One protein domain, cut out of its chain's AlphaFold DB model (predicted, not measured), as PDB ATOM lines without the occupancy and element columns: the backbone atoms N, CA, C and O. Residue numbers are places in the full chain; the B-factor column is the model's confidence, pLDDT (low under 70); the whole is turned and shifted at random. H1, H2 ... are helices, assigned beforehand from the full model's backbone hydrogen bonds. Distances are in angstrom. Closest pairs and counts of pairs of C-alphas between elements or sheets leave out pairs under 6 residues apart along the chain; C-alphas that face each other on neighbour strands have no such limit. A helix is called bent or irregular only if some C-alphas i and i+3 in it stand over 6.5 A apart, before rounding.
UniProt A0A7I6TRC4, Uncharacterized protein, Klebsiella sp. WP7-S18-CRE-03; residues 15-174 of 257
ATOM      1  N   GLN A  15     356.684 463.818 430.882       79.81
ATOM      2  CA  GLN A  15     356.833 465.142 430.282       79.81
ATOM      3  C   GLN A  15     356.405 466.249 431.256       79.81
ATOM      4  O   GLN A  15     357.019 467.315 431.285       79.81
ATOM      5  N   ILE A  16     355.380 465.985 432.070       76.06
ATOM      6  CA  ILE A  16     354.919 466.891 433.128       76.06
ATOM      7  C   ILE A  16     356.014 467.057 434.192       76.06
ATOM      8  O   ILE A  16     356.390 468.184 434.514       76.06
ATOM      9  N   ASP A  17     356.578 465.951 434.678       74.88
ATOM     10  CA  ASP A  17     357.649 465.958 435.679       74.88
ATOM     11  C   ASP A  17     358.894 466.691 435.150       74.88
ATOM     12  O   ASP A  17     359.490 467.507 435.857       74.88
ATOM     13  N   PHE A  18     359.247 466.486 433.875       80.25
ATOM     14  CA  PHE A  18     360.328 467.227 433.217       80.25
ATOM     15  C   PHE A  18     360.055 468.721 433.122       80.25
ATOM     16  O   PHE A  18     360.972 469.502 433.360       80.25
ATOM     17  N   ALA A  19     358.827 469.140 432.817       79.56
ATOM     18  CA  ALA A  19     358.489 470.558 432.765       79.56
ATOM     19  C   ALA A  19     358.681 471.237 434.134       79.56
ATOM     20  O   ALA A  19     359.259 472.325 434.212       79.56
ATOM     21  N   PHE A  20     358.268 470.583 435.225       76.44
ATOM     22  CA  PHE A  20     358.492 471.095 436.581       76.44
ATOM     23  C   PHE A  20     359.972 471.100 436.972       76.44
ATOM     24  O   PHE A  20     360.455 472.094 437.523       76.44
ATOM     25  N   ALA A  21     360.698 470.022 436.669       74.94
ATOM     26  CA  ALA A  21     362.132 469.939 436.924       74.94
ATOM     27  C   ALA A  21     362.888 471.032 436.159       74.94
ATOM     28  O   ALA A  21     363.659 471.771 436.765       74.94
ATOM     29  N   LEU A  22     362.595 471.210 434.869       77.62
ATOM     30  CA  LEU A  22     363.197 472.235 434.025       77.62
ATOM     31  C   LEU A  22     362.901 473.646 434.540       77.62
ATOM     32  O   LEU A  22     363.802 474.480 434.575       77.62
ATOM     33  N   LYS A  23     361.670 473.920 434.992       75.75
ATOM     34  CA  LYS A  23     361.320 475.219 435.586       75.75
ATOM     35  C   LYS A  23     362.179 475.532 436.814       75.75
ATOM     36  O   LYS A  23     362.673 476.648 436.936       75.75
ATOM     37  N   ARG A  24     362.377 474.556 437.708       73.94
ATOM     38  CA  ARG A  24     363.253 474.709 438.885       73.94
ATOM     39  C   ARG A  24     364.715 474.863 438.479       73.94
ATOM     40  O   ARG A  24     365.417 475.698 439.031       73.94
ATOM     41  N   PHE A  25     365.150 474.081 437.496       76.31
ATOM     42  CA  PHE A  25     366.514 474.094 436.989       76.31
ATOM     43  C   PHE A  25     366.874 475.445 436.357       76.31
ATOM     44  O   PHE A  25     367.952 475.975 436.612       76.31
ATOM     45  N   ARG A  26     365.933 476.054 435.618       76.00
ATOM     46  CA  ARG A  26     366.094 477.380 435.006       76.00
ATOM     47  C   ARG A  26     366.400 478.488 436.007       76.00
ATOM     48  O   ARG A  26     367.199 479.364 435.701       76.00
ATOM     49  N   ALA A  27     365.785 478.428 437.186       69.31
ATOM     50  CA  ALA A  27     365.962 479.432 438.229       69.31
ATOM     51  C   ALA A  27     367.327 479.356 438.935       69.31
ATOM     52  O   ALA A  27     367.694 480.295 439.626       69.31
ATOM     53  N   VAL A  28     368.064 478.248 438.791       70.50
ATOM     54  CA  VAL A  28     369.305 478.010 439.550       70.50
ATOM     55  C   VAL A  28     370.528 477.879 438.643       70.50
ATOM     56  O   VAL A  28     371.587 478.398 438.973       70.50
ATOM     57  N   TYR A  29     370.394 477.209 437.495       70.69
ATOM     58  CA  TYR A  29     371.535 476.748 436.694       70.69
ATOM     59  C   TYR A  29     371.504 477.187 435.231       70.69
ATOM     60  O   TYR A  29     372.348 476.745 434.459       70.69
ATOM     61  N   LEU A  30     370.525 477.991 434.815       80.38
ATOM     62  CA  LEU A  30     370.417 478.434 433.424       80.38
ATOM     63  C   LEU A  30     370.471 479.952 433.327       80.38
ATOM     64  O   LEU A  30     370.599 480.665 434.320       80.38
ATOM     65  N   GLN A  31     370.374 480.442 432.100       85.50
ATOM     66  CA  GLN A  31     370.648 481.825 431.747       85.50
ATOM     67  C   GLN A  31     369.833 482.853 432.552       85.50
ATOM     68  O   GLN A  31     370.330 483.943 432.816       85.50
ATOM     69  N   SER A  32     368.612 482.524 432.994       83.69
ATOM     70  CA  SER A  32     367.835 483.402 433.883       83.69
ATOM     71  C   SER A  32     368.553 483.683 435.206       83.69
ATOM     72  O   SER A  32     368.603 484.834 435.623       83.69
ATOM     73  N   ALA A  33     369.152 482.661 435.824       86.44
ATOM     74  CA  ALA A  33     369.905 482.809 437.068       86.44
ATOM     75  C   ALA A  33     371.151 483.684 436.873       86.44
ATOM     76  O   ALA A  33     371.462 484.520 437.722       86.44
ATOM     77  N   LEU A  34     371.840 483.533 435.734       93.12
ATOM     78  CA  LEU A  34     372.984 484.376 435.382       93.12
ATOM     79  C   LEU A  34     372.556 485.843 435.251       93.12
ATOM     80  O   LEU A  34     373.150 486.711 435.877       93.12
ATOM     81  N   LEU A  35     371.501 486.117 434.482       92.56
ATOM     82  CA  LEU A  35     371.032 487.485 434.254       92.56
ATOM     83  C   LEU A  35     370.525 488.160 435.532       92.56
ATOM     84  O   LEU A  35     370.765 489.349 435.725       92.56
ATOM     85  N   GLU A  36     369.842 487.417 436.404       93.00
ATOM     86  CA  GLU A  36     369.436 487.920 437.721       93.00
ATOM     87  C   GLU A  36     370.644 488.226 438.607       93.00
ATOM     88  O   GLU A  36     370.654 489.264 439.259       93.00
ATOM     89  N   THR A  37     371.678 487.378 438.579       94.50
ATOM     90  CA  THR A  37     372.923 487.617 439.324       94.50
ATOM     91  C   THR A  37     373.615 488.883 438.819       94.50
ATOM     92  O   THR A  37     373.914 489.775 439.606       94.50
ATOM     93  N   VAL A  38     373.802 489.007 437.502       95.56
ATOM     94  CA  VAL A  38     374.491 490.147 436.871       95.56
ATOM     95  C   VAL A  38     373.764 491.469 437.116       95.56
ATOM     96  O   VAL A  38     374.420 492.494 437.277       95.56
ATOM     97  N   ARG A  39     372.425 491.466 437.185       95.44
ATOM     98  CA  ARG A  39     371.629 492.671 437.484       95.44
ATOM     99  C   ARG A  39     372.063 493.347 438.789       95.44
ATOM    100  O   ARG A  39     372.017 494.570 438.870       95.44
ATOM    101  N   ASP A  40     372.456 492.552 439.779       94.50
ATOM    102  CA  ASP A  40     372.750 493.019 441.134       94.50
ATOM    103  C   ASP A  40     374.275 493.160 441.384       94.50
ATOM    104  O   ASP A  40     374.694 493.504 442.490       94.50
ATOM    105  N   MET A  41     375.111 492.921 440.363       96.62
ATOM    106  CA  MET A  41     376.575 493.049 440.411       96.62
ATOM    107  C   MET A  41     377.070 494.453 440.027       96.62
ATOM    108  O   MET A  41     376.399 495.211 439.326       96.62
ATOM    109  N   ASP A  42     378.305 494.777 440.427       96.56
ATOM    110  CA  ASP A  42     379.033 495.930 439.889       96.56
ATOM    111  C   ASP A  42     379.494 495.637 438.451       96.56
ATOM    112  O   ASP A  42     380.419 494.855 438.215       96.56
ATOM    113  N   ILE A  43     378.835 496.277 437.482       96.75
ATOM    114  CA  ILE A  43     379.116 496.094 436.054       96.75
ATOM    115  C   ILE A  43     380.528 496.560 435.685       96.75
ATOM    116  O   ILE A  43     381.145 495.959 434.812       96.75
ATOM    117  N   ALA A  44     381.071 497.583 436.351       97.19
ATOM    118  CA  ALA A  44     382.409 498.075 436.032       97.19
ATOM    119  C   ALA A  44     383.491 497.061 436.430       97.19
ATOM    120  O   ALA A  44     384.433 496.832 435.670       97.19
ATOM    121  N   GLU A  45     383.342 496.420 437.593       96.56
ATOM    122  CA  GLU A  45     384.256 495.356 438.020       96.56
ATOM    123  C   GLU A  45     384.073 494.085 437.179       96.56
ATOM    124  O   GLU A  45     385.061 493.455 436.798       96.56
ATOM    125  N   LEU A  46     382.832 493.738 436.816       97.88
ATOM    126  CA  LEU A  46     382.563 492.616 435.917       97.88
ATOM    127  C   LEU A  46     383.229 492.814 434.546       97.88
ATOM    128  O   LEU A  46     383.936 491.926 434.074       97.88
ATOM    129  N   ASP A  47     383.042 493.978 433.923       97.81
ATOM    130  CA  ASP A  47     383.611 494.284 432.608       97.81
ATOM    131  C   ASP A  47     385.152 494.297 432.656       97.81
ATOM    132  O   ASP A  47     385.810 493.845 431.716       97.81
ATOM    133  N   LYS A  48     385.741 494.739 433.774       98.12
ATOM    134  CA  LYS A  48     387.188 494.670 434.008       98.12
ATOM    135  C   LYS A  48     387.694 493.227 434.072       98.12
ATOM    136  O   LYS A  48     388.687 492.924 433.417       98.12
ATOM    137  N   GLN A  49     387.023 492.338 434.807       98.00
ATOM    138  CA  GLN A  49     387.418 490.925 434.838       98.00
ATOM    139  C   GLN A  49     387.199 490.242 433.487       98.00
ATOM    140  O   GLN A  49     388.041 489.470 433.043       98.00
ATOM    141  N   LEU A  50     386.118 490.555 432.773       98.38
ATOM    142  CA  LEU A  50     385.929 490.047 431.413       98.38
ATOM    143  C   LEU A  50     387.084 490.471 430.494       98.38
ATOM    144  O   LEU A  50     387.583 489.646 429.736       98.38
ATOM    145  N   ALA A  51     387.566 491.712 430.602       97.81
ATOM    146  CA  ALA A  51     388.731 492.180 429.852       97.81
ATOM    147  C   ALA A  51     390.057 491.505 430.263       97.81
ATOM    148  O   ALA A  51     390.988 491.465 429.460       97.81
ATOM    149  N   GLU A  52     390.157 490.991 431.491       98.06
ATOM    150  CA  GLU A  52     391.336 490.274 431.996       98.06
ATOM    151  C   GLU A  52     391.375 488.810 431.527       98.06
ATOM    152  O   GLU A  52     392.426 488.325 431.113       98.06
ATOM    153  N   TYR A  53     390.238 488.111 431.568       98.19
ATOM    154  CA  TYR A  53     390.174 486.665 431.318       98.19
ATOM    155  C   TYR A  53     389.836 486.303 429.866       98.19
ATOM    156  O   TYR A  53     390.167 485.204 429.414       98.19
ATOM    157  N   VAL A  54     389.152 487.182 429.127       98.12
ATOM    158  CA  VAL A  54     388.621 486.869 427.792       98.12
ATOM    159  C   VAL A  54     389.485 487.498 426.697       98.12
ATOM    160  O   VAL A  54     389.799 488.690 426.769       98.12
ATOM    161  N   PRO A  55     389.831 486.756 425.627       97.81
ATOM    162  CA  PRO A  55     390.512 487.335 424.477       97.81
ATOM    163  C   PRO A  55     389.730 488.526 423.885       97.81
ATOM    164  O   PRO A  55     388.533 488.402 423.616       97.81
ATOM    165  N   PRO A  56     390.382 489.668 423.582       97.81
ATOM    166  CA  PRO A  56     389.694 490.850 423.051       97.81
ATOM    167  C   PRO A  56     388.907 490.598 421.756       97.81
ATOM    168  O   PRO A  56     387.881 491.231 421.518       97.81
ATOM    169  N   ALA A  57     389.377 489.664 420.921       97.00
ATOM    170  CA  ALA A  57     388.686 489.266 419.697       97.00
ATOM    171  C   ALA A  57     387.323 488.619 419.989       97.00
ATOM    172  O   ALA A  57     386.339 488.952 419.331       97.00
ATOM    173  N   ASP A  58     387.246 487.772 421.015       97.62
ATOM    174  CA  ASP A  58     386.012 487.086 421.398       97.62
ATOM    175  C   ASP A  58     385.003 488.058 422.018       97.62
ATOM    176  O   ASP A  58     383.809 488.003 421.709       97.62
ATOM    177  N   LEU A  59     385.488 489.013 422.826       97.62
ATOM    178  CA  LEU A  59     384.671 490.119 423.335       97.62
ATOM    179  C   LEU A  59     384.064 490.931 422.183       97.62
ATOM    180  O   LEU A  59     382.866 491.217 422.189       97.62
ATOM    181  N   ALA A  60     384.868 491.259 421.168       96.50
ATOM    182  CA  ALA A  60     384.395 491.972 419.987       96.50
ATOM    183  C   ALA A  60     383.370 491.153 419.184       96.50
ATOM    184  O   ALA A  60     382.374 491.708 418.722       96.50
ATOM    185  N   THR A  61     383.570 489.836 419.052       95.31
ATOM    186  CA  THR A  61     382.608 488.938 418.395       95.31
ATOM    187  C   THR A  61     381.264 488.911 419.123       95.31
ATOM    188  O   THR A  61     380.224 489.048 418.483       95.31
ATOM    189  N   LEU A  62     381.242 488.786 420.453       95.88
ATOM    190  CA  LEU A  62     379.981 488.812 421.201       95.88
ATOM    191  C   LEU A  62     379.304 490.188 421.136       95.88
ATOM    192  O   LEU A  62     378.094 490.264 420.907       95.88
ATOM    193  N   ALA A  63     380.081 491.271 421.221       95.12
ATOM    194  CA  ALA A  63     379.573 492.630 421.069       95.12
ATOM    195  C   ALA A  63     378.958 492.878 419.679       95.12
ATOM    196  O   ALA A  63     377.910 493.518 419.583       95.12
ATOM    197  N   GLN A  64     379.541 492.320 418.608       94.56
ATOM    198  CA  GLN A  64     378.980 492.374 417.250       94.56
ATOM    199  C   GLN A  64     377.560 491.785 417.188       94.56
ATOM    200  O   GLN A  64     376.723 492.265 416.419       94.56
ATOM    201  N   TYR A  65     377.271 490.765 417.999       92.69
ATOM    202  CA  TYR A  65     375.946 490.150 418.097       92.69
ATOM    203  C   TYR A  65     375.037 490.800 419.152       92.69
ATOM    204  O   TYR A  65     373.907 490.350 419.335       92.69
ATOM    205  N   GLY A  66     375.491 491.865 419.821       94.06
ATOM    206  CA  GLY A  66     374.751 492.527 420.895       94.06
ATOM    207  C   GLY A  66     374.648 491.683 422.169       94.06
ATOM    208  O   GLY A  66     373.704 491.852 422.940       94.06
ATOM    209  N   LEU A  67     375.583 490.753 422.374       95.44
ATOM    210  CA  LEU A  67     375.613 489.856 423.524       95.44
ATOM    211  C   LEU A  67     376.613 490.353 424.567       95.44
ATOM    212  O   LEU A  67     377.714 490.790 424.235       95.44
ATOM    213  N   ARG A  68     376.235 490.237 425.843       95.25
ATOM    214  CA  ARG A  68     377.175 490.411 426.951       95.25
ATOM    215  C   ARG A  68     378.065 489.174 427.085       95.25
ATOM    216  O   ARG A  68     377.607 488.054 426.859       95.25
ATOM    217  N   ALA A  69     379.332 489.379 427.435       97.00
ATOM    218  CA  ALA A  69     380.335 488.321 427.377       97.00
ATOM    219  C   ALA A  69     380.166 487.251 428.464       97.00
ATOM    220  O   ALA A  69     380.447 486.079 428.209       97.00
ATOM    221  N   GLU A  70     379.620 487.601 429.629       97.56
ATOM    222  CA  GLU A  70     379.396 486.643 430.714       97.56
ATOM    223  C   GLU A  70     378.352 485.561 430.388       97.56
ATOM    224  O   GLU A  70     378.292 484.544 431.075       97.56
ATOM    225  N   LEU A  71     377.570 485.729 429.310       96.38
ATOM    226  CA  LEU A  71     376.705 484.675 428.760       96.38
ATOM    227  C   LEU A  71     377.493 483.459 428.259       96.38
ATOM    228  O   LEU A  71     376.921 482.388 428.099       96.38
ATOM    229  N   LEU A  72     378.781 483.616 427.968       96.94
ATOM    230  CA  LEU A  72     379.622 482.547 427.440       96.94
ATOM    231  C   LEU A  72     380.880 482.330 428.286       96.94
ATOM    232  O   LEU A  72     381.302 481.192 428.481       96.94
ATOM    233  N   PHE A  73     381.450 483.410 428.818       98.25
ATOM    234  CA  PHE A  73     382.711 483.394 429.546       98.25
ATOM    235  C   PHE A  73     382.486 483.474 431.057       98.25
ATOM    236  O   PHE A  73     381.837 484.396 431.550       98.25
ATOM    237  N   ALA A  74     383.037 482.509 431.794       97.81
ATOM    238  CA  ALA A  74     383.031 482.518 433.251       97.81
ATOM    239  C   ALA A  74     384.185 483.376 433.775       97.81
ATOM    240  O   ALA A  74     385.323 483.205 433.349       97.81
ATOM    241  N   VAL A  75     383.903 484.254 434.735       98.38
ATOM    242  CA  VAL A  75     384.924 485.025 435.457       98.38
ATOM    243  C   VAL A  75     384.715 484.897 436.965       98.38
ATOM    244  O   VAL A  75     383.576 484.641 437.386       98.38
ATOM    245  N   PRO A  76     385.765 485.081 437.789       97.88
ATOM    246  CA  PRO A  76     385.670 484.878 439.232       97.88
ATOM    247  C   PRO A  76     384.518 485.645 439.878       97.88
ATOM    248  O   PRO A  76     383.728 485.034 440.589       97.88
ATOM    249  N   ALA A  77     384.327 486.926 439.542       97.56
ATOM    250  CA  ALA A  77     383.260 487.757 440.106       97.56
ATOM    251  C   ALA A  77     381.867 487.128 439.963       97.56
ATOM    252  O   ALA A  77     381.057 487.210 440.885       97.56
ATOM    253  N   VAL A  78     381.580 486.476 438.832       97.88
ATOM    254  CA  VAL A  78     380.277 485.831 438.598       97.88
ATOM    255  C   VAL A  78     380.114 484.602 439.491       97.88
ATOM    256  O   VAL A  78     379.068 484.417 440.111       97.88
ATOM    257  N   LEU A  79     381.150 483.764 439.579       97.75
ATOM    258  CA  LEU A  79     381.115 482.524 440.359       97.75
ATOM    259  C   LEU A  79     381.243 482.760 441.871       97.75
ATOM    260  O   LEU A  79     380.774 481.942 442.659       97.75
ATOM    261  N   GLU A  80     381.839 483.873 442.287       97.06
ATOM    262  CA  GLU A  80     381.852 484.337 443.675       97.06
ATOM    263  C   GLU A  80     380.493 484.906 444.081       97.06
ATOM    264  O   GLU A  80     379.987 484.565 445.152       97.06
ATOM    265  N   ALA A  81     379.880 485.723 443.216       97.00
ATOM    266  CA  ALA A  81     378.552 486.279 443.452       97.00
ATOM    267  C   ALA A  81     377.481 485.180 443.515       97.00
ATOM    268  O   ALA A  81     376.592 485.221 444.367       97.00
ATOM    269  N   ASN A  82     377.572 484.178 442.635       97.00
ATOM    270  CA  ASN A  82     376.652 483.051 442.622       97.00
ATOM    271  C   ASN A  82     377.358 481.734 442.241       97.00
ATOM    272  O   ASN A  82     377.429 481.377 441.060       97.00
ATOM    273  N   PRO A  83     377.805 480.943 443.237       97.06
ATOM    274  CA  PRO A  83     378.503 479.681 442.993       97.06
ATOM    275  C   PRO A  83     377.684 478.635 442.223       97.06
ATOM    276  O   PRO A  83     378.264 477.764 441.569       97.06
ATOM    277  N   TYR A  84     376.347 478.723 442.239       94.75
ATOM    278  CA  TYR A  84     375.488 477.819 441.466       94.75
ATOM    279  C   TYR A  84     375.710 477.954 439.951       94.75
ATOM    280  O   TYR A  84     375.524 476.980 439.217       94.75
ATOM    281  N   LEU A  85     376.178 479.115 439.476       96.56
ATOM    282  CA  LEU A  85     376.437 479.367 438.054       96.56
ATOM    283  C   LEU A  85     377.585 478.533 437.482       96.56
ATOM    284  O   LEU A  85     377.691 478.413 436.264       96.56
ATOM    285  N   LEU A  86     378.374 477.848 438.315       96.81
ATOM    286  CA  LEU A  86     379.281 476.815 437.819       96.81
ATOM    287  C   LEU A  86     378.527 475.748 437.005       96.81
ATOM    288  O   LEU A  86     379.010 475.292 435.969       96.81
ATOM    289  N   GLY A  87     377.309 475.399 437.436       92.62
ATOM    290  CA  GLY A  87     376.444 474.485 436.697       92.62
ATOM    291  C   GLY A  87     376.063 475.023 435.320       92.62
ATOM    292  O   GLY A  87     376.072 474.256 434.360       92.62
ATOM    293  N   TYR A  88     375.799 476.329 435.201       94.50
ATOM    294  CA  TYR A  88     375.484 476.972 433.922       94.50
ATOM    295  C   TYR A  88     376.623 476.804 432.915       94.50
ATOM    296  O   TYR A  88     376.414 476.237 431.842       94.50
ATOM    297  N   TYR A  89     377.837 477.217 433.282       96.88
ATOM    298  CA  TYR A  89     378.986 477.146 432.379       96.88
ATOM    299  C   TYR A  89     379.376 475.702 432.056       96.88
ATOM    300  O   TYR A  89     379.653 475.388 430.900       96.88
ATOM    301  N   ARG A  90     379.312 474.783 433.030       95.06
ATOM    302  CA  ARG A  90     379.534 473.348 432.787       95.06
ATOM    303  C   ARG A  90     378.573 472.802 431.728       95.06
ATOM    304  O   ARG A  90     378.998 472.082 430.826       95.06
ATOM    305  N   LEU A  91     377.284 473.113 431.858       91.62
ATOM    306  CA  LEU A  91     376.258 472.654 430.922       91.62
ATOM    307  C   LEU A  91     376.413 473.297 429.551       91.62
ATOM    308  O   LEU A  91     376.240 472.608 428.555       91.62
ATOM    309  N   LEU A  92     376.771 474.580 429.495       93.25
ATOM    310  CA  LEU A  92     377.007 475.279 428.235       93.25
ATOM    311  C   LEU A  92     378.145 474.633 427.434       93.25
ATOM    312  O   LEU A  92     378.043 474.512 426.218       93.25
ATOM    313  N   MET A  93     379.185 474.155 428.121       93.50
ATOM    314  CA  MET A  93     380.287 473.407 427.503       93.50
ATOM    315  C   MET A  93     379.937 471.947 427.171       93.50
ATOM    316  O   MET A  93     380.762 471.222 426.621       93.50
ATOM    317  N   GLY A  94     378.728 471.486 427.495       90.31
ATOM    318  CA  GLY A  94     378.278 470.133 427.179       90.31
ATOM    319  C   GLY A  94     378.703 469.052 428.174       90.31
ATOM    320  O   GLY A  94     378.391 467.881 427.958       90.31
ATOM    321  N   TYR A  95     379.367 469.409 429.274       91.31
ATOM    322  CA  TYR A  95     379.934 468.427 430.198       91.31
ATOM    323  C   TYR A  95     378.895 467.874 431.161       91.31
ATOM    324  O   TYR A  95     378.136 468.621 431.777       91.31
ATOM    325  N   SER A  96     378.899 466.559 431.381       87.69
ATOM    326  CA  SER A  96     378.100 465.946 432.455       87.69
ATOM    327  C   SER A  96     378.763 466.131 433.826       87.69
ATOM    328  O   SER A  96     379.977 466.285 433.919       87.69
ATOM    329  N   GLN A  97     378.012 466.028 434.931       88.62
ATOM    330  CA  GLN A  97     378.629 466.051 436.269       88.62
ATOM    331  C   GLN A  97     379.629 464.903 436.492       88.62
ATOM    332  O   GLN A  97     380.598 465.070 437.227       88.62
ATOM    333  N   LYS A  98     379.402 463.731 435.884       86.44
ATOM    334  CA  LYS A  98     380.293 462.568 436.024       86.44
ATOM    335  C   LYS A  98     381.628 462.799 435.317       86.44
ATOM    336  O   LYS A  98     382.667 462.434 435.854       86.44
ATOM    337  N   GLU A  99     381.572 463.390 434.131       88.75
ATOM    338  CA  GLU A  99     382.744 463.787 433.350       88.75
ATOM    339  C   GLU A  99     383.474 464.964 433.995       88.75
ATOM    340  O   GLU A  99     384.688 464.963 434.064       88.75
ATOM    341  N   PHE A 100     382.753 465.939 434.537       91.88
ATOM    342  CA  PHE A 100     383.379 467.132 435.094       91.88
ATOM    343  C   PHE A 100     383.985 466.877 436.492       91.88
ATOM    344  O   PHE A 100     385.146 467.194 436.737       91.88
ATOM    345  N   TYR A 101     383.239 466.230 437.400       92.38
ATOM    346  CA  TYR A 101     383.625 466.042 438.811       92.38
ATOM    347  C   TYR A 101     384.128 464.629 439.169       92.38
ATOM    348  O   TYR A 101     384.372 464.347 440.346       92.38
ATOM    349  N   GLY A 102     384.219 463.702 438.210       86.88
ATOM    350  CA  GLY A 102     384.626 462.316 438.473       86.88
ATOM    351  C   GLY A 102     386.048 462.198 439.044       86.88
ATOM    352  O   GLY A 102     386.937 462.940 438.648       86.88
ATOM    353  N   ARG A 103     386.289 461.242 439.955       73.38
ATOM    354  CA  ARG A 103     387.619 461.061 440.582       73.38
ATOM    355  C   ARG A 103     388.677 460.485 439.635       73.38
ATOM    356  O   ARG A 103     389.792 460.982 439.631       73.38
ATOM    357  N   ASP A 104     388.320 459.485 438.825       67.06
ATOM    358  CA  ASP A 104     389.299 458.746 438.000       67.06
ATOM    359  C   ASP A 104     389.366 459.228 436.542       67.06
ATOM    360  O   ASP A 104     390.349 458.994 435.845       67.06
ATOM    361  N   LYS A 105     388.290 459.856 436.056       67.19
ATOM    362  CA  LYS A 105     388.128 460.311 434.661       67.19
ATOM    363  C   LYS A 105     387.668 461.765 434.550       67.19
ATOM    364  O   LYS A 105     387.285 462.184 433.463       67.19
ATOM    365  N   GLY A 106     387.614 462.485 435.672       72.94
ATOM    366  CA  GLY A 106     387.190 463.879 435.671       72.94
ATOM    367  C   GLY A 106     388.323 464.846 435.381       72.94
ATOM    368  O   GLY A 106     389.487 464.457 435.323       72.94
ATOM    369  N   PHE A 107     387.994 466.127 435.252       86.25
ATOM    370  CA  PHE A 107     388.974 467.167 434.917       86.25
ATOM    371  C   PHE A 107     389.806 467.635 436.124       86.25
ATOM    372  O   PHE A 107     390.334 468.737 436.127       86.25
ATOM    373  N   GLY A 108     389.880 466.832 437.192       85.38
ATOM    374  CA  GLY A 108     390.567 467.198 438.436       85.38
ATOM    375  C   GLY A 108     389.823 468.221 439.305       85.38
ATOM    376  O   GLY A 108     390.269 468.513 440.405       85.38
ATOM    377  N   VAL A 109     388.652 468.705 438.883       92.12
ATOM    378  CA  VAL A 109     387.902 469.807 439.527       92.12
ATOM    379  C   VAL A 109     386.805 469.336 440.495       92.12
ATOM    380  O   VAL A 109     385.853 470.056 440.794       92.12
ATOM    381  N   GLY A 110     386.907 468.112 441.024       92.31
ATOM    382  CA  GLY A 110     385.870 467.503 441.872       92.31
ATOM    383  C   GLY A 110     385.517 468.299 443.139       92.31
ATOM    384  O   GLY A 110     384.384 468.245 443.613       92.31
ATOM    385  N   TYR A 111     386.459 469.079 443.675       92.81
ATOM    386  CA  TYR A 111     386.270 469.910 444.871       92.81
ATOM    387  C   TYR A 111     385.455 471.190 444.619       92.81
ATOM    388  O   TYR A 111     384.998 471.811 445.580       92.81
ATOM    389  N   PHE A 112     385.195 471.542 443.356       96.12
ATOM    390  CA  PHE A 112     384.259 472.605 442.985       96.12
ATOM    391  C   PHE A 112     382.794 472.156 443.030       96.12
ATOM    392  O   PHE A 112     381.892 472.990 443.029       96.12
ATOM    393  N   LYS A 113     382.522 470.849 443.144       95.12
ATOM    394  CA  LYS A 113     381.162 470.288 443.108       95.12
ATOM    395  C   LYS A 113     380.204 470.920 444.129       95.12
ATOM    396  O   LYS A 113     379.009 471.033 443.867       95.12
ATOM    397  N   SER A 114     380.705 471.369 445.284       94.50
ATOM    398  CA  SER A 114     379.877 472.046 446.291       94.50
ATOM    399  C   SER A 114     379.373 473.425 445.861       94.50
ATOM    400  O   SER A 114     378.360 473.872 446.399       94.50
ATOM    401  N   MET A 115     380.045 474.095 444.922       96.50
ATOM    402  CA  MET A 115     379.578 475.364 444.364       96.50
ATOM    403  C   MET A 115     378.294 475.135 443.577       96.50
ATOM    404  O   MET A 115     377.282 475.758 443.881       96.50
ATOM    405  N   GLU A 116     378.303 474.146 442.679       94.50
ATOM    406  CA  GLU A 116     377.119 473.777 441.907       94.50
ATOM    407  C   GLU A 116     376.019 473.187 442.798       94.50
ATOM    408  O   GLU A 116     374.889 473.632 442.728       94.50
ATOM    409  N   GLU A 117     376.294 472.212 443.668       91.38
ATOM    410  CA  GLU A 117     375.199 471.528 444.383       91.38
ATOM    411  C   GLU A 117     374.672 472.287 445.607       91.38
ATOM    412  O   GLU A 117     373.526 472.098 446.017       91.38
ATOM    413  N   LYS A 118     375.526 473.090 446.251       93.19
ATOM    414  CA  LYS A 118     375.247 473.668 447.576       93.19
ATOM    415  C   LYS A 118     375.412 475.182 447.627       93.19
ATOM    416  O   LYS A 118     375.175 475.737 448.698       93.19
ATOM    417  N   GLY A 119     375.846 475.830 446.545       92.88
ATOM    418  CA  GLY A 119     376.113 477.269 446.536       92.88
ATOM    419  C   GLY A 119     377.267 477.662 447.457       92.88
ATOM    420  O   GLY A 119     377.290 478.776 447.970       92.88
ATOM    421  N   LYS A 120     378.181 476.729 447.762       94.69
ATOM    422  CA  LYS A 120     379.261 476.933 448.740       94.69
ATOM    423  C   LYS A 120     380.631 476.754 448.111       94.69
ATOM    424  O   LYS A 120     380.964 475.667 447.630       94.69
ATOM    425  N   THR A 121     381.453 477.785 448.247       95.12
ATOM    426  CA  THR A 121     382.857 477.789 447.836       95.12
ATOM    427  C   THR A 121     383.736 477.357 449.011       95.12
ATOM    428  O   THR A 121     383.701 477.951 450.089       95.12
ATOM    429  N   SER A 122     384.494 476.273 448.834       94.62
ATOM    430  CA  SER A 122     385.490 475.828 449.818       94.62
ATOM    431  C   SER A 122     386.765 476.675 449.721       94.62
ATOM    432  O   SER A 122     386.981 477.350 448.721       94.62
ATOM    433  N   LYS A 123     387.653 476.616 450.725       94.50
ATOM    434  CA  LYS A 123     388.943 477.333 450.665       94.50
ATOM    435  C   LYS A 123     389.801 476.909 449.468       94.50
ATOM    436  O   LYS A 123     390.419 477.760 448.848       94.50
ATOM    437  N   ALA A 124     389.814 475.611 449.152       93.44
ATOM    438  CA  ALA A 124     390.523 475.084 447.989       93.44
ATOM    439  C   ALA A 124     389.890 475.583 446.682       93.44
ATOM    440  O   ALA A 124     390.586 476.102 445.823       93.44
ATOM    441  N   ALA A 125     388.557 475.522 446.577       94.50
ATOM    442  CA  ALA A 125     387.845 476.028 445.405       94.50
ATOM    443  C   ALA A 125     388.054 477.537 445.202       94.50
ATOM    444  O   ALA A 125     388.212 477.972 444.074       94.50
ATOM    445  N   ALA A 126     388.086 478.330 446.277       95.06
ATOM    446  CA  ALA A 126     388.340 479.767 446.187       95.06
ATOM    447  C   ALA A 126     389.759 480.077 445.685       95.06
ATOM    448  O   ALA A 126     389.931 480.997 444.896       95.06
ATOM    449  N   ALA A 127     390.764 479.312 446.128       96.25
ATOM    450  CA  ALA A 127     392.150 479.505 445.704       96.25
ATOM    451  C   ALA A 127     392.350 479.212 444.208       96.25
ATOM    452  O   ALA A 127     393.053 479.960 443.537       96.25
ATOM    453  N   ASP A 128     391.680 478.181 443.691       96.94
ATOM    454  CA  ASP A 128     391.839 477.730 442.302       96.94
ATOM    455  C   ASP A 128     390.765 478.306 441.356       96.94
ATOM    456  O   ASP A 128     390.699 477.947 440.179       96.94
ATOM    457  N   LEU A 129     389.877 479.176 441.854       97.19
ATOM    458  CA  LEU A 129     388.794 479.756 441.056       97.19
ATOM    459  C   LEU A 129     389.300 480.549 439.834       97.19
ATOM    460  O   LEU A 129     388.699 480.395 438.766       97.19
ATOM    461  N   PRO A 130     390.386 481.346 439.930       97.75
ATOM    462  CA  PRO A 130     390.984 481.996 438.764       97.75
ATOM    463  C   PRO A 130     391.397 480.998 437.677       97.75
ATOM    464  O   PRO A 130     391.010 481.160 436.521       97.75
ATOM    465  N   ASP A 131     392.096 479.923 438.049       97.44
ATOM    466  CA  ASP A 131     392.566 478.901 437.105       97.44
ATOM    467  C   ASP A 131     391.396 478.167 436.437       97.44
ATOM    468  O   ASP A 131     391.415 477.908 435.229       97.44
ATOM    469  N   LEU A 132     390.331 477.895 437.199       97.31
ATOM    470  CA  LEU A 132     389.092 477.346 436.654       97.31
ATOM    471  C   LEU A 132     388.475 478.287 435.606       97.31
ATOM    472  O   LEU A 132     388.052 477.823 434.545       97.31
ATOM    473  N   CYS A 133     388.435 479.595 435.878       98.25
ATOM    474  CA  CYS A 133     387.904 480.588 434.941       98.25
ATOM    475  C   CYS A 133     388.766 480.696 433.678       98.25
ATOM    476  O   CYS A 133     388.215 480.722 432.582       98.25
ATOM    477  N   VAL A 134     390.098 480.649 433.793       98.12
ATOM    478  CA  VAL A 134     391.006 480.602 432.632       98.12
ATOM    479  C   VAL A 134     390.707 479.387 431.746       98.12
ATOM    480  O   VAL A 134     390.561 479.526 430.528       98.12
ATOM    481  N   ALA A 135     390.559 478.198 432.339       97.25
ATOM    482  CA  ALA A 135     390.246 476.973 431.600       97.25
ATOM    483  C   ALA A 135     388.864 477.025 430.924       97.25
ATOM    484  O   ALA A 135     388.712 476.605 429.768       97.25
ATOM    485  N   PHE A 136     387.857 477.572 431.615       97.44
ATOM    486  CA  PHE A 136     386.539 477.807 431.031       97.44
ATOM    487  C   PHE A 136     386.601 478.806 429.884       97.44
ATOM    488  O   PHE A 136     386.038 478.520 428.834       97.44
ATOM    489  N   CYS A 137     387.300 479.932 430.041       98.25
ATOM    490  CA  CYS A 137     387.430 480.936 428.994       98.25
ATOM    491  C   CYS A 137     388.094 480.367 427.741       98.25
ATOM    492  O   CYS A 137     387.557 480.537 426.651       98.25
ATOM    493  N   ALA A 138     389.179 479.606 427.885       97.31
ATOM    494  CA  ALA A 138     389.836 478.956 426.752       97.31
ATOM    495  C   ALA A 138     388.895 477.990 426.002       97.31
ATOM    496  O   ALA A 138     388.859 477.960 424.770       97.31
ATOM    497  N   THR A 139     388.099 477.217 426.744       96.25
ATOM    498  CA  THR A 139     387.125 476.276 426.168       96.25
ATOM    499  C   THR A 139     385.945 477.015 425.527       96.25
ATOM    500  O   THR A 139     385.492 476.649 424.443       96.25
ATOM    501  N   ALA A 140     385.480 478.095 426.152       97.25
ATOM    502  CA  ALA A 140     384.418 478.957 425.656       97.25
ATOM    503  C   ALA A 140     384.820 479.676 424.358       97.25
ATOM    504  O   ALA A 140     384.003 479.768 423.444       97.25
ATOM    505  N   SER A 141     386.084 480.092 424.219       97.88
ATOM    506  CA  SER A 141     386.639 480.603 422.958       97.88
ATOM    507  C   SER A 141     386.585 479.550 421.849       97.88
ATOM    508  O   SER A 141     386.175 479.843 420.724       97.88
ATOM    509  N   ALA A 142     386.939 478.297 422.158       96.69
ATOM    510  CA  ALA A 142     386.837 477.199 421.197       96.69
ATOM    511  C   ALA A 142     385.378 476.922 420.793       96.69
ATOM    512  O   ALA A 142     385.098 476.712 419.608       96.69
ATOM    513  N   LEU A 143     384.442 476.981 421.749       95.56
ATOM    514  CA  LEU A 143     383.010 476.889 421.470       95.56
ATOM    515  C   LEU A 143     382.563 478.032 420.548       95.56
ATOM    516  O   LEU A 143     381.968 477.753 419.509       95.56
ATOM    517  N   LEU A 144     382.901 479.286 420.876       95.56
ATOM    518  CA  LEU A 144     382.564 480.479 420.089       95.56
ATOM    519  C   LEU A 144     383.045 480.361 418.642       95.56
ATOM    520  O   LEU A 144     382.274 480.608 417.717       95.56
ATOM    521  N   ALA A 145     384.293 479.937 418.444       94.12
ATOM    522  CA  ALA A 145     384.857 479.722 417.117       94.12
ATOM    523  C   ALA A 145     384.110 478.619 416.346       94.12
ATOM    524  O   ALA A 145     383.839 478.773 415.154       94.12
ATOM    525  N   GLY A 146     383.738 477.529 417.025       91.12
ATOM    526  CA  GLY A 146     383.002 476.414 416.429       91.12
ATOM    527  C   GLY A 146     381.564 476.762 416.031       91.12
ATOM    528  O   GLY A 146     381.094 476.310 414.987       91.12
ATOM    529  N   VAL A 147     380.869 477.583 416.828       89.31
ATOM    530  CA  VAL A 147     379.466 477.967 416.573       89.31
ATOM    531  C   VAL A 147     379.312 479.308 415.856       89.31
ATOM    532  O   VAL A 147     378.214 479.633 415.413       89.31
ATOM    533  N   GLY A 148     380.389 480.080 415.686       80.44
ATOM    534  CA  GLY A 148     380.394 481.390 415.027       80.44
ATOM    535  C   GLY A 148     379.658 481.441 413.676       80.44
ATOM    536  O   GLY A 148     378.850 482.354 413.477       80.44
ATOM    537  N   PRO A 149     379.821 480.450 412.771       82.31
ATOM    538  CA  PRO A 149     379.080 480.402 411.507       82.31
ATOM    539  C   PRO A 149     377.551 480.347 411.652       82.31
ATOM    540  O   PRO A 149     376.840 480.707 410.717       82.31
ATOM    541  N   LEU A 150     377.031 479.917 412.806       78.62
ATOM    542  CA  LEU A 150     375.594 479.812 413.081       78.62
ATOM    543  C   LEU A 150     374.963 481.134 413.535       78.62
ATOM    544  O   LEU A 150     373.751 481.168 413.725       78.62
ATOM    545  N   ARG A 151     375.761 482.208 413.676       83.88
ATOM    546  CA  ARG A 151     375.391 483.477 414.320       83.88
ATOM    547  C   ARG A 151     374.965 483.252 415.771       83.88
ATOM    548  O   ARG A 151     373.828 482.892 416.061       83.88
ATOM    549  N   VAL A 152     375.885 483.521 416.692       90.81
ATOM    550  CA  VAL A 152     375.634 483.324 418.122       90.81
ATOM    551  C   VAL A 152     374.487 484.213 418.593       90.81
ATOM    552  O   VAL A 152     374.441 485.406 418.289       90.81
ATOM    553  N   SER A 153     373.555 483.618 419.333       92.44
ATOM    554  CA  SER A 153     372.428 484.308 419.949       92.44
ATOM    555  C   SER A 153     372.219 483.821 421.377       92.44
ATOM    556  O   SER A 153     372.732 482.776 421.788       92.44
ATOM    557  N   ARG A 154     371.431 484.580 422.135       90.81
ATOM    558  CA  ARG A 154     371.043 484.222 423.498       90.81
ATOM    559  C   ARG A 154     370.298 482.882 423.534       90.81
ATOM    560  O   ARG A 154     370.547 482.076 424.428       90.81
ATOM    561  N   GLU A 155     369.413 482.669 422.566       89.38
ATOM    562  CA  GLU A 155     368.592 481.468 422.404       89.38
ATOM    563  C   GLU A 155     369.457 480.258 422.071       89.38
ATOM    564  O   GLU A 155     369.289 479.220 422.695       89.38
ATOM    565  N   LEU A 156     370.438 480.408 421.172       88.75
ATOM    566  CA  LEU A 156     371.366 479.325 420.848       88.75
ATOM    567  C   LEU A 156     372.119 478.843 422.097       88.75
ATOM    568  O   LEU A 156     372.240 477.641 422.312       88.75
ATOM    569  N   LEU A 157     372.604 479.764 422.935       89.62
ATOM    570  CA  LEU A 157     373.294 479.402 424.176       89.62
ATOM    571  C   LEU A 157     372.349 478.713 425.181       89.62
ATOM    572  O   LEU A 157     372.766 477.766 425.845       89.62
ATOM    573  N   ASP A 158     371.079 479.136 425.278       87.81
ATOM    574  CA  ASP A 158     370.073 478.435 426.101       87.81
ATOM    575  C   ASP A 158     369.809 477.027 425.544       87.81
ATOM    576  O   ASP A 158     369.912 476.048 426.282       87.81
ATOM    577  N   ASP A 159     369.583 476.885 424.238       87.38
ATOM    578  CA  ASP A 159     369.336 475.598 423.582       87.38
ATOM    579  C   ASP A 159     370.495 474.613 423.790       87.38
ATOM    580  O   ASP A 159     370.264 473.450 424.134       87.38
ATOM    581  N   LEU A 160     371.745 475.075 423.664       87.81
ATOM    582  CA  LEU A 160     372.932 474.261 423.937       87.81
ATOM    583  C   LEU A 160     372.941 473.744 425.382       87.81
ATOM    584  O   LEU A 160     373.136 472.548 425.597       87.81
ATOM    585  N   THR A 161     372.641 474.596 426.369       85.62
ATOM    586  CA  THR A 161     372.552 474.144 427.769       85.62
ATOM    587  C   THR A 161     371.421 473.130 427.980       85.62
ATOM    588  O   THR A 161     371.595 472.141 428.699       85.62
ATOM    589  N   LEU A 162     370.269 473.316 427.323       83.94
ATOM    590  CA  LEU A 162     369.125 472.405 427.419       83.94
ATOM    591  C   LEU A 162     369.431 471.020 426.831       83.94
ATOM    592  O   LEU A 162     368.979 470.013 427.389       83.94
ATOM    593  N   LEU A 163     370.225 470.952 425.758       83.69
ATOM    594  CA  LEU A 163     370.675 469.690 425.163       83.69
ATOM    595  C   LEU A 163     371.521 468.855 426.132       83.69
ATOM    596  O   LEU A 163     371.463 467.627 426.083       83.69
ATOM    597  N   THR A 164     372.239 469.491 427.055       80.44
ATOM    598  CA  THR A 164     373.027 468.808 428.094       80.44
ATOM    599  C   THR A 164     372.186 468.455 429.323       80.44
ATOM    600  O   THR A 164     372.357 467.385 429.916       80.44
ATOM    601  N   VAL A 165     371.220 469.303 429.688       79.56
ATOM    602  CA  VAL A 165     370.283 469.047 430.800       79.56
ATOM    603  C   VAL A 165     369.335 467.885 430.495       79.56
ATOM    604  O   VAL A 165     369.032 467.089 431.385       79.56
ATOM    605  N   GLY A 166     368.870 467.751 429.250       73.50
ATOM    606  CA  GLY A 166     367.913 466.715 428.842       73.50
ATOM    607  C   GLY A 166     368.345 465.285 429.217       73.50
ATOM    608  O   GLY A 166     367.588 464.584 429.899       73.50
ATOM    609  N   PRO A 167     369.560 464.844 428.837       75.94
ATOM    610  CA  PRO A 167     370.134 463.573 429.274       75.94
ATOM    611  C   PRO A 167     370.264 463.444 430.795       75.94
ATOM    612  O   PRO A 167     369.987 462.369 431.326       75.94
ATOM    613  N   GLN A 168     370.620 464.517 431.511       73.69
ATOM    614  CA  GLN A 168     370.744 464.500 432.974       73.69
ATOM    615  C   GLN A 168     369.385 464.267 433.658       73.69
ATOM    616  O   GLN A 168     369.280 463.416 434.543       73.69
ATOM    617  N   LEU A 169     368.326 464.950 433.213       73.06
ATOM    618  CA  LEU A 169     366.967 464.753 433.733       73.06
ATOM    619  C   LEU A 169     366.403 463.372 433.370       73.06
ATOM    620  O   LEU A 169     365.764 462.730 434.205       73.06
ATOM    621  N   ARG A 170     366.683 462.868 432.158       72.50
ATOM    622  CA  ARG A 170     366.324 461.493 431.764       72.50
ATOM    623  C   ARG A 170     367.053 460.440 432.583       72.50
ATOM    624  O   ARG A 170     366.411 459.500 433.039       72.50
ATOM    625  N   GLY A 171     368.357 460.602 432.792       70.62
ATOM    626  CA  GLY A 171     369.145 459.726 433.654       70.62
ATOM    627  C   GLY A 171     368.588 459.698 435.077       70.62
ATOM    628  O   GLY A 171     368.338 458.622 435.608       70.62
ATOM    629  N   GLY A 172     368.285 460.868 435.648       68.56
ATOM    630  CA  GLY A 172     367.654 460.976 436.967       68.56
ATOM    631  C   GLY A 172     366.300 460.261 437.049       68.56
ATOM    632  O   GLY A 172     366.081 459.468 437.961       68.56
ATOM    633  N   ALA A 173     365.413 460.469 436.072       71.56
ATOM    634  CA  ALA A 173     364.115 459.791 436.036       71.56
ATOM    635  C   ALA A 173     364.238 458.269 435.854       71.56
ATOM    636  O   ALA A 173     363.459 457.517 436.436       71.56
ATOM    637  N   ASN A 174     365.211 457.801 435.069       73.31
ATOM    638  CA  ASN A 174     365.478 456.372 434.910       73.31
ATOM    639  C   ASN A 174     366.019 455.751 436.201       73.31
ATOM    640  O   ASN A 174     365.546 454.686 436.590       73.31
TER     641      ASN A 174
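This is residues 15 to 174 of the 257 residues of an uncharacterized protein of Klebsiella sp. WP7-S18-CRE-03 (UniProt A0A7I6TRC4). Look for a compact cluster of crossed helices built round H6, which lies in the middle with H1, H2, H8 and H11 meeting it from different sides. The long H10 runs along one side, H3 and H4 lie at one end of the longest axis, and the last residues of H11 reach to the other end, with the short H7 and H9 on the outside near H8. You will find 160 residues printed, with eleven named helices, H1 to H11 in order along the chain, and no named strand; the class is all helix. The whole is compact, with a radius of gyration of the C-alphas of 15.2 A, and spans 44 by 37 by 32 A.

Begin at H1, residues 15 to 29, and look to the hub, H6, residues 83 to 92, which touches five helices. H1 touches H6 with residues 28 to 29 alone, at a steep tilt of 59 degrees, opposite ways; the closest C-alphas, of Tyr 29 and Tyr 88, are 4.8 A apart. Next find H2, residues 31 to 39, which touches H1 only at the corner, and only just, with 3 pairs of C-alphas within 8 A. H2 touches H6 at a steep tilt of 45 degrees, opposite ways, closest at the C-alphas of Leu 34 and Leu 85, 6.6 A. Then come H3, residues 43 to 53, and H5, residues 76 to 81, which touch at the C-alphas of Leu 46 and Ala 77, 6.5 A, at a tilt of 38 degrees, only just steep. Between them in the chain is H4, residues 56 to 64; it touches no helix but is near H10, residues 129 to 150, with the C-alphas of Asp 58 and Ser 141 closest at 6.7 A. H10 only just touches H3, with 3 pairs of C-alphas within 8 A, the closest being Tyr 53 and Val 134 at 6.3 A. Look back at H6 for H8, residues 110 to 118: they touch at 70.4 degrees, only just about perpendicular, with the C-alphas of Tyr 84 and Glu 116 closest at 4.4 A. H7, residues 97 to 101, touches H8 at the C-alphas of Tyr 101 and Gly 110, 4.1 A. H9, residues 123 to 127, only just touches H8, with 3 pairs within 8 A, closest at the C-alphas of Phe 112 and Ala 125, 5.5 A. Last, H11, residues 154 to 174, touches H6 with residues 157 to 165 alone, about perpendicular at 82 degrees, closest at the C-alphas of Leu 92 and Thr 161, 4.6 A. Every O i to N i+4 pair is within hydrogen-bond range in H2, H3, H4, H5, H7 and H9, against 9 of 11 in H1, 4 of 6 in H6, 2 of 5 in H8 with 3 of 6 O i to N i+3 pairs, 16 of 18 in H10 and 14 of 17 in H11.

Find C-alpha 15 at (356.833, 465.142, 430.282); from there H1 runs 19.8 A to C-alpha 29. H3 is 15.3 A long and H6 15.5 A. Find C-alpha 129 at (388.794, 479.756, 441.056), where H10 begins its 30.9 A, with a kink of 32 degrees near residue 144. H10 is irregular, with C-alphas 146 and 149 7.5 A apart, and H8 is only just irregular, with C-alphas 111 and 114 6.9 A apart. H11 is 30.6 A long, has a kink of 28 degrees near residue 164, and ends at C-alpha 174, (365.478, 456.372, 434.910).

The two C-alphas farthest apart, of Ala 44 and Asn 174, are 45.0 A apart. The printed part has no cut. The link from H4 to H5, 11 residues, is long. The mean pLDDT of the printed part is 90.1; residue 27, residues 104 to 105 and residue 172 are under 70.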